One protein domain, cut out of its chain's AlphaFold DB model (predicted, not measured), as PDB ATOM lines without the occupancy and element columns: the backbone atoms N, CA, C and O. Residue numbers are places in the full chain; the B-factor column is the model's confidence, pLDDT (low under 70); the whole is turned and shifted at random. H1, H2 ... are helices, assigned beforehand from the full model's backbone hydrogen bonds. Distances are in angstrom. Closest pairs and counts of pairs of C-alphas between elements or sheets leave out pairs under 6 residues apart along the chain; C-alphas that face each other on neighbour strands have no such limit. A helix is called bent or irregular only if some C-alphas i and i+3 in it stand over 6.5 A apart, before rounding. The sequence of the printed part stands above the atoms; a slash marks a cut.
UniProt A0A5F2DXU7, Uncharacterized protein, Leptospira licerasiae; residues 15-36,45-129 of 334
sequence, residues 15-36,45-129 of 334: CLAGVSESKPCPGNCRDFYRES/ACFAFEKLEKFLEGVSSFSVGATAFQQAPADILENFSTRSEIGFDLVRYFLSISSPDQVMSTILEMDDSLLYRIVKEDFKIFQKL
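AT A GLANCE: This is residues 15 to 36 and 45 to 129 of the 334 residues of an uncharacterized protein of Leptospira licerasiae (UniProt A0A5F2DXU7). The longest helix, H7, runs out as an arm from a small body of crossed helices, and its residues 123 to 129 stick out. In the body two helical hairpins, H2 with H3 and H4 with H5, pack together with H6 beside H3; H1 and the unnamed stretch 15 to 28 lie at the end away from H7's tip. The printed part has 107 residues with seven named helices, H1 to H7 in chain order, and no named strand: all helix. It is compact, with a radius of gyration of the C-alphas of 13.5 A and spans of 44 by 30 by 24 A.

IN THESE COORDINATES: H7, residues 112 to 129, is 25.3 A long and ends at C-alpha 129 (128.539, 127.612, 126.132). H5, residues 85 to 97, is 18.4 A long. H4 is residues 74 to 83, H3 62 to 71, H2 48 to 56. H6, residues 100 to 109, is irregular: C-alphas 102 and 105 are 7.5 A apart. H1, residues 29 to 35, begins at C-alpha 29 (135.101, 108.237, 95.849).

HOW THE PARTS SIT: H7 is close to H5 but not clearly touching; their closest C-alphas, Arg 92 and Ile 118, are 5.9 A apart. With residues 87 to 91 alone H5 touches H4, closest C-alphas Ser 81 and Phe 88 at 4.1 A, a hairpin at a steep tilt of 42 degrees. H2 and H3 form a hairpin at a shallow tilt of 28 degrees, closest C-alphas Ala 48 and Ala 68 at 4.7 A. H6 and H3 only just touch, with 3 pairs of C-alphas within 8 A, the closest Gln 70 and Val 103 at 6.2 A. H1 is close to H3 but not clearly touching, Arg 30 to Gln 71 being the closest C-alphas at 4.9 A. Every O i to N i+4 pair is within hydrogen-bond range in H1, H2, H3, H4, H5 and H7, and 4 of 6 in H6.

THE WHOLE: The C-alphas farthest apart, Ser 36 and Lys 128, are 44.3 A apart. Residues 37 to 44 are not printed, a gap of 10.5 A between C-alphas 36 and 45; the links from H2 to H7 are tight. Residues 35 to 36 are under pLDDT 70.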
ATOM      1  N   CYS A  15     126.939 101.717  93.479       81.75
ATOM      2  CA  CYS A  15     127.135 103.004  92.822       81.75
ATOM      3  C   CYS A  15     128.274 102.912  91.793       81.75
ATOM      4  O   CYS A  15     128.958 101.888  91.723       81.75
ATOM      5  N   LEU A  16     128.516 103.984  91.034       77.19
ATOM      6  CA  LEU A  16     129.626 104.095  90.071       77.19
ATOM      7  C   LEU A  16     130.996 103.721  90.670       77.19
ATOM      8  O   LEU A  16     131.809 103.087  90.007       77.19
ATOM      9  N   ALA A  17     131.223 104.020  91.952       76.94
ATOM     10  CA  ALA A  17     132.443 103.642  92.675       76.94
ATOM     11  C   ALA A  17     132.491 102.152  93.106       76.94
ATOM     12  O   ALA A  17     133.366 101.751  93.871       76.94
ATOM     13  N   GLY A  18     131.533 101.322  92.676       78.06
ATOM     14  CA  GLY A  18     131.472  99.886  92.971       78.06
ATOM     15  C   GLY A  18     131.068  99.539  94.408       78.06
ATOM     16  O   GLY A  18     131.250  98.399  94.843       78.06
ATOM     17  N   VAL A  19     130.524 100.497  95.165       84.31
ATOM     18  CA  VAL A  19     130.197 100.331  96.590       84.31
ATOM     19  C   VAL A  19     128.689 100.294  96.801       84.31
ATOM     20  O   VAL A  19     127.940 101.072  96.214       84.31
ATOM     21  N   SER A  20     128.225  99.363  97.637       86.12
ATOM     22  CA  SER A  20     126.811  99.252  97.990       86.12
ATOM     23  C   SER A  20     126.414 100.244  99.075       86.12
ATOM     24  O   SER A  20     127.256 100.725  99.830       86.12
ATOM     25  N   GLU A  21     125.120 100.522  99.208       84.81
ATOM     26  CA  GLU A  21     124.563 101.438 100.215       84.81
ATOM     27  C   GLU A  21     124.963 101.064 101.657       84.81
ATOM     28  O   GLU A  21     125.130 101.949 102.485       84.81
ATOM     29  N   SER A  22     125.229  99.788 101.948       86.81
ATOM     30  CA  SER A  22     125.558  99.286 103.293       86.81
ATOM     31  C   SER A  22     127.039  99.408 103.698       86.81
ATOM     32  O   SER A  22     127.374  99.186 104.863       86.81
ATOM     33  N   LYS A  23     127.945  99.746 102.766       91.25
ATOM     34  CA  LYS A  23     129.405  99.763 102.997       91.25
ATOM     35  C   LYS A  23     130.001 101.178 103.031       91.25
ATOM     36  O   LYS A  23     129.474 102.053 102.356       91.25
ATOM     37  N   PRO A  24     131.093 101.441 103.769       91.69
ATOM     38  CA  PRO A  24     131.747 102.753 103.766       91.69
ATOM     39  C   PRO A  24     132.232 103.183 102.374       91.69
ATOM     40  O   PRO A  24     132.628 102.336 101.569       91.69
ATOM     41  N   CYS A  25     132.212 104.488 102.098       90.19
ATOM     42  CA  CYS A  25     132.734 105.042 100.848       90.19
ATOM     43  C   CYS A  25     134.277 104.961 100.812       90.19
ATOM     44  O   CYS A  25     134.917 105.238 101.829       90.19
ATOM     45  N   PRO A  26     134.891 104.625  99.662       87.69
ATOM     46  CA  PRO A  26     136.340 104.710  99.473       87.69
ATOM     47  C   PRO A  26     136.841 106.155  99.592       87.69
ATOM     48  O   PRO A  26     136.108 107.088  99.282       87.69
ATOM     49  N   GLY A  27     138.100 106.352  99.991       84.12
ATOM     50  CA  GLY A  27     138.663 107.693 100.221       84.12
ATOM     51  C   GLY A  27     138.821 108.572  98.971       84.12
ATOM     52  O   GLY A  27     138.965 109.780  99.108       84.12
ATOM     53  N   ASN A  28     138.783 107.979  97.775       81.06
ATOM     54  CA  ASN A  28     138.867 108.645  96.468       81.06
ATOM     55  C   ASN A  28     137.512 108.689  95.736       81.06
ATOM     56  O   ASN A  28     137.452 108.942  94.533       81.06
ATOM     57  N   CYS A  29     136.425 108.375  96.440       83.56
ATOM     58  CA  CYS A  29     135.101 108.237  95.849       83.56
ATOM     59  C   CYS A  29     134.636 109.564  95.238       83.56
ATOM     60  O   CYS A  29     134.113 109.575  94.128       83.56
ATOM     61  N   ARG A  30     134.903 110.692  95.906       80.56
ATOM     62  CA  ARG A  30     134.545 112.020  95.397       80.56
ATOM     63  C   ARG A  30     135.239 112.373  94.081       80.56
ATOM     64  O   ARG A  30     134.582 112.849  93.161       80.56
ATOM     65  N   ASP A  31     136.542 112.119  93.982       78.69
ATOM     66  CA  ASP A  31     137.321 112.425  92.775       78.69
ATOM     67  C   ASP A  31     136.872 111.563  91.594       78.69
ATOM     68  O   ASP A  31     136.707 112.071  90.487       78.69
ATOM     69  N   PHE A  32     136.529 110.299  91.859       76.31
ATOM     70  CA  PHE A  32     135.939 109.411  90.861       76.31
ATOM     71  C   PHE A  32     134.668 110.016  90.239       76.31
ATOM     72  O   PHE A  32     134.507 110.004  89.020       76.31
ATOM     73  N   TYR A  33     133.781 110.613  91.043       72.38
ATOM     74  CA  TYR A  33     132.576 111.275  90.524       72.38
ATOM     75  C   TYR A  33     132.861 112.580  89.773       72.38
ATOM     76  O   TYR A  33     132.127 112.898  88.838       72.38
ATOM     77  N   ARG A  34     133.912 113.328  90.136       72.94
ATOM     78  CA  ARG A  34     134.301 114.557  89.419       72.94
ATOM     79  C   ARG A  34     134.786 114.263  87.998       72.94
ATOM     80  O   ARG A  34     134.444 114.999  87.079       72.94
ATOM     81  N   GLU A  35     135.527 113.175  87.807       66.12
ATOM     82  CA  GLU A  35     136.046 112.768  86.491       66.12
ATOM     83  C   GLU A  35     134.965 112.168  85.572       66.12
ATOM     84  O   GLU A  35     135.114 112.161  84.351       66.12
ATOM     85  N   SER A  36     133.856 111.690  86.142       60.00
ATOM     86  CA  SER A  36     132.878 110.848  85.440       60.00
ATOM     87  C   SER A  36     131.866 111.582  84.542       60.00
ATOM     88  O   SER A  36     131.056 110.901  83.927       60.00
ATOM     89  N   ALA A  45     124.176 106.563  90.109       72.69
ATOM     90  CA  ALA A  45     124.456 107.755  90.915       72.69
ATOM     91  C   ALA A  45     125.168 107.462  92.258       72.69
ATOM     92  O   ALA A  45     125.135 106.348  92.787       72.69
ATOM     93  N   CYS A  46     125.809 108.490  92.822       84.12
ATOM     94  CA  CYS A  46     126.402 108.443  94.158       84.12
ATOM     95  C   CYS A  46     125.341 108.132  95.225       84.12
ATOM     96  O   CYS A  46     124.345 108.838  95.322       84.12
ATOM     97  N   PHE A  47     125.588 107.118  96.064       89.94
ATOM     98  CA  PHE A  47     124.666 106.707  97.137       89.94
ATOM     99  C   PHE A  47     124.890 107.421  98.473       89.94
ATOM    100  O   PHE A  47     124.524 106.900  99.527       89.94
ATOM    101  N   ALA A  48     125.573 108.568  98.480       91.19
ATOM    102  CA  ALA A  48     125.826 109.286  99.727       91.19
ATOM    103  C   ALA A  48     124.517 109.713 100.405       91.19
ATOM    104  O   ALA A  48     124.397 109.598 101.621       91.19
ATOM    105  N   PHE A  49     123.521 110.117  99.617       92.44
ATOM    106  CA  PHE A  49     122.208 110.503 100.115       92.44
ATOM    107  C   PHE A  49     121.518 109.348 100.861       92.44
ATOM    108  O   PHE A  49     121.195 109.464 102.041       92.44
ATOM    109  N   GLU A  50     121.379 108.195 100.207       92.25
ATOM    110  CA  GLU A  50     120.724 107.005 100.755       92.25
ATOM    111  C   GLU A  50     121.485 106.448 101.966       92.25
ATOM    112  O   GLU A  50     120.888 105.943 102.916       92.25
ATOM    113  N   LYS A  51     122.820 106.556 101.967       94.38
ATOM    114  CA  LYS A  51     123.658 106.190 103.120       94.38
ATOM    115  C   LYS A  51     123.369 107.052 104.340       94.38
ATOM    116  O   LYS A  51     123.314 106.523 105.450       94.38
ATOM    117  N   LEU A  52     123.211 108.359 104.141       95.25
ATOM    118  CA  LEU A  52     122.894 109.296 105.213       95.25
ATOM    119  C   LEU A  52     121.473 109.060 105.746       95.25
ATOM    120  O   LEU A  52     121.295 109.020 106.962       95.25
ATOM    121  N   GLU A  53     120.492 108.797 104.877       94.56
ATOM    122  CA  GLU A  53     119.134 108.416 105.301       94.56
ATOM    123  C   GLU A  53     119.139 107.122 106.124       94.56
ATOM    124  O   GLU A  53     118.643 107.101 107.250       94.56
ATOM    125  N   LYS A  54     119.800 106.063 105.645       93.31
ATOM    126  CA  LYS A  54     119.905 104.803 106.398       93.31
ATOM    127  C   LYS A  54     120.668 104.944 107.710       93.31
ATOM    128  O   LYS A  54     120.453 104.154 108.629       93.31
ATOM    129  N   PHE A  55     121.599 105.892 107.805       95.12
ATOM    130  CA  PHE A  55     122.251 106.205 109.073       95.12
ATOM    131  C   PHE A  55     121.263 106.854 110.051       95.12
ATOM    132  O   PHE A  55     121.196 106.422 111.201       95.12
ATOM    133  N   LEU A  56     120.446 107.812 109.596       93.56
ATOM    134  CA  LEU A  56     119.389 108.418 110.415       93.56
ATOM    135  C   LEU A  56     118.346 107.401 110.893       93.56
ATOM    136  O   LEU A  56     117.882 107.483 112.026       93.56
ATOM    137  N   GLU A  57     118.016 106.415 110.060       93.19
ATOM    138  CA  GLU A  57     117.104 105.318 110.409       93.19
ATOM    139  C   GLU A  57     117.721 104.287 111.379       93.19
ATOM    140  O   GLU A  57     117.035 103.367 111.825       93.19
ATOM    141  N   GLY A  58     119.016 104.397 111.700       90.44
ATOM    142  CA  GLY A  58     119.737 103.433 112.540       90.44
ATOM    143  C   GLY A  58     120.040 102.100 111.843       90.44
ATOM    144  O   GLY A  58     120.403 101.124 112.499       90.44
ATOM    145  N   VAL A  59     119.900 102.048 110.517       92.38
ATOM    146  CA  VAL A  59     120.117 100.851 109.690       92.38
ATOM    147  C   VAL A  59     121.593 100.696 109.308       92.38
ATOM    148  O   VAL A  59     122.078  99.578 109.129       92.38
ATOM    149  N   SER A  60     122.323 101.807 109.183       91.88
ATOM    150  CA  SER A  60     123.745 101.825 108.811       91.88
ATOM    151  C   SER A  60     124.658 102.231 109.966       91.88
ATOM    152  O   SER A  60     124.274 102.976 110.862       91.88
ATOM    153  N   SER A  61     125.906 101.752 109.935       93.31
ATOM    154  CA  SER A  61     126.902 102.103 110.954       93.31
ATOM    155  C   SER A  61     127.393 103.547 110.814       93.31
ATOM    156  O   SER A  61     127.356 104.134 109.732       93.31
ATOM    157  N   PHE A  62     127.967 104.081 111.893       93.12
ATOM    158  CA  PHE A  62     128.617 105.392 111.895       93.12
ATOM    159  C   PHE A  62     129.668 105.548 110.791       93.12
ATOM    160  O   PHE A  62     129.711 106.574 110.124       93.12
ATOM    161  N   SER A  63     130.479 104.512 110.548       93.25
ATOM    162  CA  SER A  63     131.500 104.545 109.491       93.25
ATOM    163  C   SER A  63     130.903 104.750 108.094       93.25
ATOM    164  O   SER A  63     131.500 105.430 107.263       93.25
ATOM    165  N   VAL A  64     129.703 104.217 107.842       93.94
ATOM    166  CA  VAL A  64     128.988 104.392 106.571       93.94
ATOM    167  C   VAL A  64     128.491 105.829 106.441       93.94
ATOM    168  O   VAL A  64     128.727 106.444 105.407       93.94
ATOM    169  N   GLY A  65     127.876 106.382 107.492       94.31
ATOM    170  CA  GLY A  65     127.403 107.771 107.497       94.31
ATOM    171  C   GLY A  65     128.540 108.793 107.373       94.31
ATOM    172  O   GLY A  65     128.484 109.679 106.526       94.31
ATOM    173  N   ALA A  66     129.611 108.630 108.155       93.19
ATOM    174  CA  ALA A  66     130.746 109.552 108.156       93.19
ATOM    175  C   ALA A  66     131.477 109.571 106.805       93.19
ATOM    176  O   ALA A  66     131.746 110.639 106.259       93.19
ATOM    177  N   THR A  67     131.753 108.399 106.224       93.06
ATOM    178  CA  THR A  67     132.401 108.330 104.902       93.06
ATOM    179  C   THR A  67     131.474 108.786 103.778       93.06
ATOM    180  O   THR A  67     131.959 109.352 102.804       93.06
ATOM    181  N   ALA A  68     130.152 108.607 103.908       93.44
ATOM    182  CA  ALA A  68     129.188 109.189 102.978       93.44
ATOM    183  C   ALA A  68     129.252 110.719 102.995       93.44
ATOM    184  O   ALA A  68     129.340 111.312 101.929       93.44
ATOM    185  N   PHE A  69     129.295 111.344 104.175       94.31
ATOM    186  CA  PHE A  69     129.464 112.793 104.300       94.31
ATOM    187  C   PHE A  69     130.794 113.285 103.708       94.31
ATOM    188  O   PHE A  69     130.805 114.205 102.896       94.31
ATOM    189  N   GLN A  70     131.913 112.656 104.077       91.50
ATOM    190  CA  GLN A  70     133.253 113.086 103.652       91.50
ATOM    191  C   GLN A  70     133.465 112.978 102.136       91.50
ATOM    192  O   GLN A  70     134.215 113.754 101.550       91.50
ATOM    193  N   GLN A  71     132.819 111.999 101.502       90.06
ATOM    194  CA  GLN A  71     133.014 111.679 100.088       90.06
ATOM    195  C   GLN A  71     131.875 112.164  99.186       90.06
ATOM    196  O   GLN A  71     131.946 111.990  97.969       90.06
ATOM    197  N   ALA A  72     130.818 112.739  99.758       89.12
ATOM    198  CA  ALA A  72     129.713 113.271  98.982       89.12
ATOM    199  C   ALA A  72     130.155 114.507  98.181       89.12
ATOM    200  O   ALA A  72     130.821 115.394  98.723       89.12
ATOM    201  N   PRO A  73     129.722 114.612  96.917       87.38
ATOM    202  CA  PRO A  73     129.547 115.897  96.255       87.38
ATOM    203  C   PRO A  73     128.720 116.869  97.118       87.38
ATOM    204  O   PRO A  73     127.791 116.452  97.820       87.38
ATOM    205  N   ALA A  74     129.069 118.158  97.091       87.94
ATOM    206  CA  ALA A  74     128.450 119.161  97.961       87.94
ATOM    207  C   ALA A  74     126.942 119.339  97.705       87.94
ATOM    208  O   ALA A  74     126.170 119.446  98.656       87.94
ATOM    209  N   ASP A  75     126.510 119.256  96.448       87.75
ATOM    210  CA  ASP A  75     125.108 119.348  96.026       87.75
ATOM    211  C   ASP A  75     124.226 118.250  96.652       87.75
ATOM    212  O   ASP A  75     123.073 118.492  97.024       87.75
ATOM    213  N   ILE A  76     124.774 117.046  96.845       90.38
ATOM    214  CA  ILE A  76     124.074 115.955  97.532       90.38
ATOM    215  C   ILE A  76     123.870 116.291  99.013       90.38
ATOM    216  O   ILE A  76     122.785 116.053  99.549       90.38
ATOM    217  N   LEU A  77     124.886 116.855  99.674       92.19
ATOM    218  CA  LEU A  77     124.791 117.273 101.078       92.19
ATOM    219  C   LEU A  77     123.822 118.443 101.253       92.19
ATOM    220  O   LEU A  77     123.063 118.472 102.222       92.19
ATOM    221  N   GLU A  78     123.801 119.372 100.304       90.88
ATOM    222  CA  GLU A  78     122.848 120.479 100.259       90.88
ATOM    223  C   GLU A  78     121.417 119.969 100.126       90.88
ATOM    224  O   GLU A  78     120.575 120.262 100.981       90.88
ATOM    225  N   ASN A  79     121.151 119.115  99.134       91.12
ATOM    226  CA  ASN A  79     119.849 118.478  98.968       91.12
ATOM    227  C   ASN A  79     119.437 117.728 100.245       91.12
ATOM    228  O   ASN A  79     118.352 117.956 100.770       91.12
ATOM    229  N   PHE A  80     120.325 116.914 100.817       93.00
ATOM    230  CA  PHE A  80     120.058 116.185 102.059       93.00
ATOM    231  C   PHE A  80     119.728 117.109 103.240       93.00
ATOM    232  O   PHE A  80     118.716 116.914 103.917       93.00
ATOM    233  N   SER A  81     120.531 118.151 103.454       93.62
ATOM    234  CA  SER A  81     120.350 119.102 104.558       93.62
ATOM    235  C   SER A  81     119.056 119.917 104.457       93.62
ATOM    236  O   SER A  81     118.500 120.324 105.476       93.62
ATOM    237  N   THR A  82     118.546 120.155 103.245       91.94
ATOM    238  CA  THR A  82     117.318 120.939 103.034       91.94
ATOM    239  C   THR A  82     116.039 120.130 103.235       91.94
ATOM    240  O   THR A  82     114.987 120.723 103.475       91.94
ATOM    241  N   ARG A  83     116.097 118.789 103.191       91.38
ATOM    242  CA  ARG A  83     114.899 117.946 103.350       91.38
ATOM    243  C   ARG A  83     114.364 117.883 104.776       91.38
ATOM    244  O   ARG A  83     113.171 117.650 104.956       91.38
ATOM    245  N   SER A  84     115.218 118.034 105.790       92.19
ATOM    246  CA  SER A  84     114.790 117.990 107.192       92.19
ATOM    247  C   SER A  84     115.793 118.652 108.137       92.19
ATOM    248  O   SER A  84     116.994 118.651 107.877       92.19
ATOM    249  N   GLU A  85     115.306 119.136 109.285       94.06
ATOM    250  CA  GLU A  85     116.163 119.669 110.357       94.06
ATOM    251  C   GLU A  85     117.138 118.616 110.899       94.06
ATOM    252  O   GLU A  85     118.303 118.916 111.127       94.06
ATOM    253  N   ILE A  86     116.698 117.360 111.025       94.25
ATOM    254  CA  ILE A  86     117.554 116.255 111.480       94.25
ATOM    255  C   ILE A  86     118.679 115.989 110.466       94.25
ATOM    256  O   ILE A  86     119.816 115.726 110.853       94.25
ATOM    257  N   GLY A  87     118.382 116.083 109.166       93.94
ATOM    258  CA  GLY A  87     119.387 115.978 108.108       93.94
ATOM    259  C   GLY A  87     120.406 117.116 108.161       93.94
ATOM    260  O   GLY A  87     121.609 116.869 108.076       93.94
ATOM    261  N   PHE A  88     119.945 118.351 108.373       95.31
ATOM    262  CA  PHE A  88     120.823 119.498 108.607       95.31
ATOM    263  C   PHE A  88     121.726 119.295 109.835       95.31
ATOM    264  O   PHE A  88     122.944 119.453 109.732       95.31
ATOM    265  N   ASP A  89     121.153 118.887 110.969       94.50
ATOM    266  CA  ASP A  89     121.902 118.626 112.199       94.50
ATOM    267  C   ASP A  89     122.941 117.518 112.007       94.50
ATOM    268  O   ASP A  89     124.041 117.612 112.550       94.50
ATOM    269  N   LEU A  90     122.638 116.499 111.197       95.00
ATOM    270  CA  LEU A  90     123.588 115.439 110.872       95.00
ATOM    271  C   LEU A  90     124.781 115.952 110.056       95.00
ATOM    272  O   LEU A  90     125.925 115.627 110.377       95.00
ATOM    273  N   VAL A  91     124.533 116.757 109.017       94.88
ATOM    274  CA  VAL A  91     125.593 117.370 108.192       94.88
ATOM    275  C   VAL A  91     126.494 118.248 109.058       94.88
ATOM    276  O   VAL A  91     127.717 118.115 109.029       94.88
ATOM    277  N   ARG A  92     125.886 119.098 109.890       94.06
ATOM    278  CA  ARG A  92     126.588 119.953 110.848       94.06
ATOM    279  C   ARG A  92     127.391 119.139 111.866       94.06
ATOM    280  O   ARG A  92     128.547 119.454 112.140       94.06
ATOM    281  N   TYR A  93     126.806 118.068 112.398       92.69
ATOM    282  CA  TYR A  93     127.484 117.168 113.322       92.69
ATOM    283  C   TYR A  93     128.729 116.551 112.680       92.69
ATOM    284  O   TYR A  93     129.813 116.675 113.251       92.69
ATOM    285  N   PHE A  94     128.606 115.955 111.489       93.75
ATOM    286  CA  PHE A  94     129.745 115.343 110.804       93.75
ATOM    287  C   PHE A  94     130.835 116.348 110.439       93.75
ATOM    288  O   PHE A  94     132.017 116.007 110.549       93.75
ATOM    289  N   LEU A  95     130.467 117.583 110.088       91.88
ATOM    290  CA  LEU A  95     131.438 118.654 109.900       91.88
ATOM    291  C   LEU A  95     132.222 118.931 111.192       91.88
ATOM    292  O   LEU A  95     133.447 118.967 111.162       91.88
ATOM    293  N   SER A  96     131.532 119.046 112.331       88.38
ATOM    294  CA  SER A  96     132.145 119.413 113.619       88.38
ATOM    295  C   SER A  96     133.129 118.377 114.184       88.38
ATOM    296  O   SER A  96     134.033 118.718 114.949       88.38
ATOM    297  N   ILE A  97     132.940 117.096 113.853       88.12
ATOM    298  CA  ILE A  97     133.749 115.999 114.406       88.12
ATOM    299  C   ILE A  97     134.876 115.535 113.481       88.12
ATOM    300  O   ILE A  97     135.776 114.829 113.943       88.12
ATOM    301  N   SER A  98     134.815 115.892 112.198       89.12
ATOM    302  CA  SER A  98     135.833 115.535 111.210       89.12
ATOM    303  C   SER A  98     137.063 116.432 111.360       89.12
ATOM    304  O   SER A  98     136.968 117.550 111.867       89.12
ATOM    305  N   SER A  99     138.234 115.954 110.938       88.31
ATOM    306  CA  SER A  99     139.418 116.818 110.897       88.31
ATOM    307  C   SER A  99     139.313 117.840 109.752       88.31
ATOM    308  O   SER A  99     138.653 117.546 108.750       88.31
ATOM    309  N   PRO A 100     139.983 119.006 109.848       87.88
ATOM    310  CA  PRO A 100     140.017 120.003 108.773       87.88
ATOM    311  C   PRO A 100     140.341 119.410 107.394       87.88
ATOM    312  O   PRO A 100     139.612 119.653 106.432       87.88
ATOM    313  N   ASP A 101     141.352 118.541 107.315       87.75
ATOM    314  CA  ASP A 101     141.780 117.906 106.061       87.75
ATOM    315  C   ASP A 101     140.685 117.039 105.421       87.75
ATOM    316  O   ASP A 101     140.577 116.964 104.198       87.75
ATOM    317  N   GLN A 102     139.842 116.396 106.236       87.94
ATOM    318  CA  GLN A 102     138.778 115.511 105.752       87.94
ATOM    319  C   GLN A 102     137.600 116.270 105.138       87.94
ATOM    320  O   GLN A 102     136.864 115.695 104.339       87.94
ATOM    321  N   VAL A 103     137.395 117.530 105.526       88.56
ATOM    322  CA  VAL A 103     136.228 118.330 105.116       88.56
ATOM    323  C   VAL A 103     136.585 119.485 104.199       88.56
ATOM    324  O   VAL A 103     135.684 120.118 103.656       88.56
ATOM    325  N   MET A 104     137.877 119.735 103.977       89.12
ATOM    326  CA  MET A 104     138.381 120.832 103.154       89.12
ATOM    327  C   MET A 104     137.714 120.872 101.774       89.12
ATOM    328  O   MET A 104     137.108 121.870 101.392       89.12
ATOM    329  N   SER A 105     137.731 119.748 101.052       87.06
ATOM    330  CA  SER A 105     137.090 119.638  99.737       87.06
ATOM    331  C   SER A 105     135.577 119.869  99.803       87.06
ATOM    332  O   SER A 105     134.995 120.446  98.887       87.06
ATOM    333  N   THR A 106     134.927 119.458 100.895       88.56
ATOM    334  CA  THR A 106     133.492 119.661 101.127       88.56
ATOM    335  C   THR A 106     133.171 121.133 101.288       88.56
ATOM    336  O   THR A 106     132.311 121.636 100.577       88.56
ATOM    337  N   ILE A 107     133.904 121.840 102.143       90.88
ATOM    338  CA  ILE A 107     133.678 123.263 102.413       90.88
ATOM    339  C   ILE A 107     134.012 124.154 101.211       90.88
ATOM    340  O   ILE A 107     133.347 125.170 100.990       90.88
ATOM    341  N   LEU A 108     135.003 123.769 100.404       91.56
ATOM    342  CA  LEU A 108     135.352 124.502  99.185       91.56
ATOM    343  C   LEU A 108     134.223 124.494  98.146       91.56
ATOM    344  O   LEU A 108     134.021 125.502  97.473       91.56
ATOM    345  N   GLU A 109     133.483 123.390  98.035       89.62
ATOM    346  CA  GLU A 109     132.383 123.246  97.070       89.62
ATOM    347  C   GLU A 109     131.009 123.618  97.634       89.62
ATOM    348  O   GLU A 109     130.108 123.919  96.860       89.62
ATOM    349  N   MET A 110     130.846 123.599  98.959       91.75
ATOM    350  CA  MET A 110     129.571 123.870  99.616       91.75
ATOM    351  C   MET A 110     129.078 125.294  99.357       91.75
ATOM    352  O   MET A 110     129.832 126.267  99.497       91.75
ATOM    353  N   ASP A 111     127.786 125.403  99.057       92.75
ATOM    354  CA  ASP A 111     127.080 126.662  98.893       92.75
ATOM    355  C   ASP A 111     127.148 127.535 100.153       92.75
ATOM    356  O   ASP A 111     127.059 127.073 101.300       92.75
ATOM    357  N   ASP A 112     127.266 128.844  99.930       95.12
ATOM    358  CA  ASP A 112     127.424 129.823 101.001       95.12
ATOM    359  C   ASP A 112     126.180 129.916 101.896       95.12
ATOM    360  O   ASP A 112     126.306 130.224 103.082       95.12
ATOM    361  N   SER A 113     124.986 129.588 101.391       94.31
ATOM    362  CA  SER A 113     123.759 129.559 102.192       94.31
ATOM    363  C   SER A 113     123.774 128.433 103.222       94.31
ATOM    364  O   SER A 113     123.437 128.667 104.390       94.31
ATOM    365  N   LEU A 114     124.191 127.227 102.818       93.19
ATOM    366  CA  LEU A 114     124.322 126.099 103.738       93.19
ATOM    367  C   LEU A 114     125.450 126.354 104.737       93.19
ATOM    368  O   LEU A 114     125.235 126.212 105.944       93.19
ATOM    369  N   LEU A 115     126.615 126.796 104.255       94.25
ATOM    370  CA  LEU A 115     127.755 127.088 105.118       94.25
ATOM    371  C   LEU A 115     127.407 128.167 106.150       94.25
ATOM    372  O   LEU A 115     127.672 127.996 107.339       94.25
ATOM    373  N   TYR A 116     126.718 129.232 105.732       95.62
ATOM    374  CA  TYR A 116     126.248 130.278 106.637       95.62
ATOM    375  C   TYR A 116     125.334 129.708 107.717       95.62
ATOM    376  O   TYR A 116     125.514 130.006 108.896       95.62
ATOM    377  N   ARG A 117     124.369 128.863 107.338       94.94
ATOM    378  CA  ARG A 117     123.443 128.247 108.293       94.94
ATOM    379  C   ARG A 117     124.187 127.389 109.318       94.94
ATOM    380  O   ARG A 117     123.922 127.530 110.509       94.94
ATOM    381  N   ILE A 118     125.120 126.546 108.871       93.62
ATOM    382  CA  ILE A 118     125.920 125.680 109.749       93.62
ATOM    383  C   ILE A 118     126.704 126.523 110.757       93.62
ATOM    384  O   ILE A 118     126.525 126.385 111.968       93.62
ATOM    385  N   VAL A 119     127.515 127.455 110.257       93.44
ATOM    386  CA  VAL A 119     128.433 128.235 111.091       93.44
ATOM    387  C   VAL A 119     127.667 129.180 112.017       93.44
ATOM    388  O   VAL A 119     128.093 129.417 113.147       93.44
ATOM    389  N   LYS A 120     126.497 129.685 111.603       93.44
ATOM    390  CA  LYS A 120     125.646 130.506 112.470       93.44
ATOM    391  C   LYS A 120     125.073 129.709 113.643       93.44
ATOM    392  O   LYS A 120     125.002 130.247 114.748       93.44
ATOM    393  N   GLU A 121     124.681 128.453 113.437       92.56
ATOM    394  CA  GLU A 121     124.226 127.586 114.532       92.56
ATOM    395  C   GLU A 121     125.370 127.206 115.476       92.56
ATOM    396  O   GLU A 121     125.218 127.300 116.698       92.56
ATOM    397  N   ASP A 122     126.547 126.882 114.938       90.44
ATOM    398  CA  ASP A 122     127.734 126.629 115.762       90.44
ATOM    399  C   ASP A 122     128.131 127.864 116.573       90.44
ATOM    400  O   ASP A 122     128.433 127.762 117.764       90.44
ATOM    401  N   PHE A 123     128.023 129.051 115.979       89.88
ATOM    402  CA  PHE A 123     128.268 130.305 116.672       89.88
ATOM    403  C   PHE A 123     127.276 130.549 117.819       89.88
ATOM    404  O   PHE A 123     127.683 130.943 118.916       89.88
ATOM    405  N   LYS A 124     125.979 130.276 117.622       90.56
ATOM    406  CA  LYS A 124     124.972 130.370 118.698       90.56
ATOM    407  C   LYS A 124     125.291 129.420 119.850       90.56
ATOM    408  O   LYS A 124     125.161 129.795 121.018       90.56
ATOM    409  N   ILE A 125     125.724 128.200 119.540       87.44
ATOM    410  CA  ILE A 125     126.101 127.209 120.552       87.44
ATOM    411  C   ILE A 125     127.360 127.641 121.292       87.44
ATOM    412  O   ILE A 125     127.364 127.614 122.522       87.44
ATOM    413  N   PHE A 126     128.372 128.136 120.582       85.75
ATOM    414  CA  PHE A 126     129.563 128.722 121.190       85.75
ATOM    415  C   PHE A 126     129.200 129.857 122.159       85.75
ATOM    416  O   PHE A 126     129.621 129.847 123.316       85.75
ATOM    417  N   GLN A 127     128.342 130.796 121.744       85.75
ATOM    418  CA  GLN A 127     127.873 131.877 122.616       85.75
ATOM    419  C   GLN A 127     127.143 131.355 123.860       85.75
ATOM    420  O   GLN A 127     127.346 131.876 124.960       85.75
ATOM    421  N   LYS A 128     126.295 130.331 123.707       87.12
ATOM    422  CA  LYS A 128     125.585 129.703 124.828       87.12
ATOM    423  C   LYS A 128     126.565 129.056 125.810       87.12
ATOM    424  O   LYS A 128     126.494 129.331 127.004       87.12
ATOM    425  N   LEU A 129     127.514 128.265 125.314       83.50
ATOM    426  CA  LEU A 129     128.539 127.612 126.132       83.50
ATOM    427  C   LEU A 129     129.439 128.631 126.846       83.50
ATOM    428  O   LEU A 129     129.758 128.445 128.022       83.50
TER     429      LEU A 129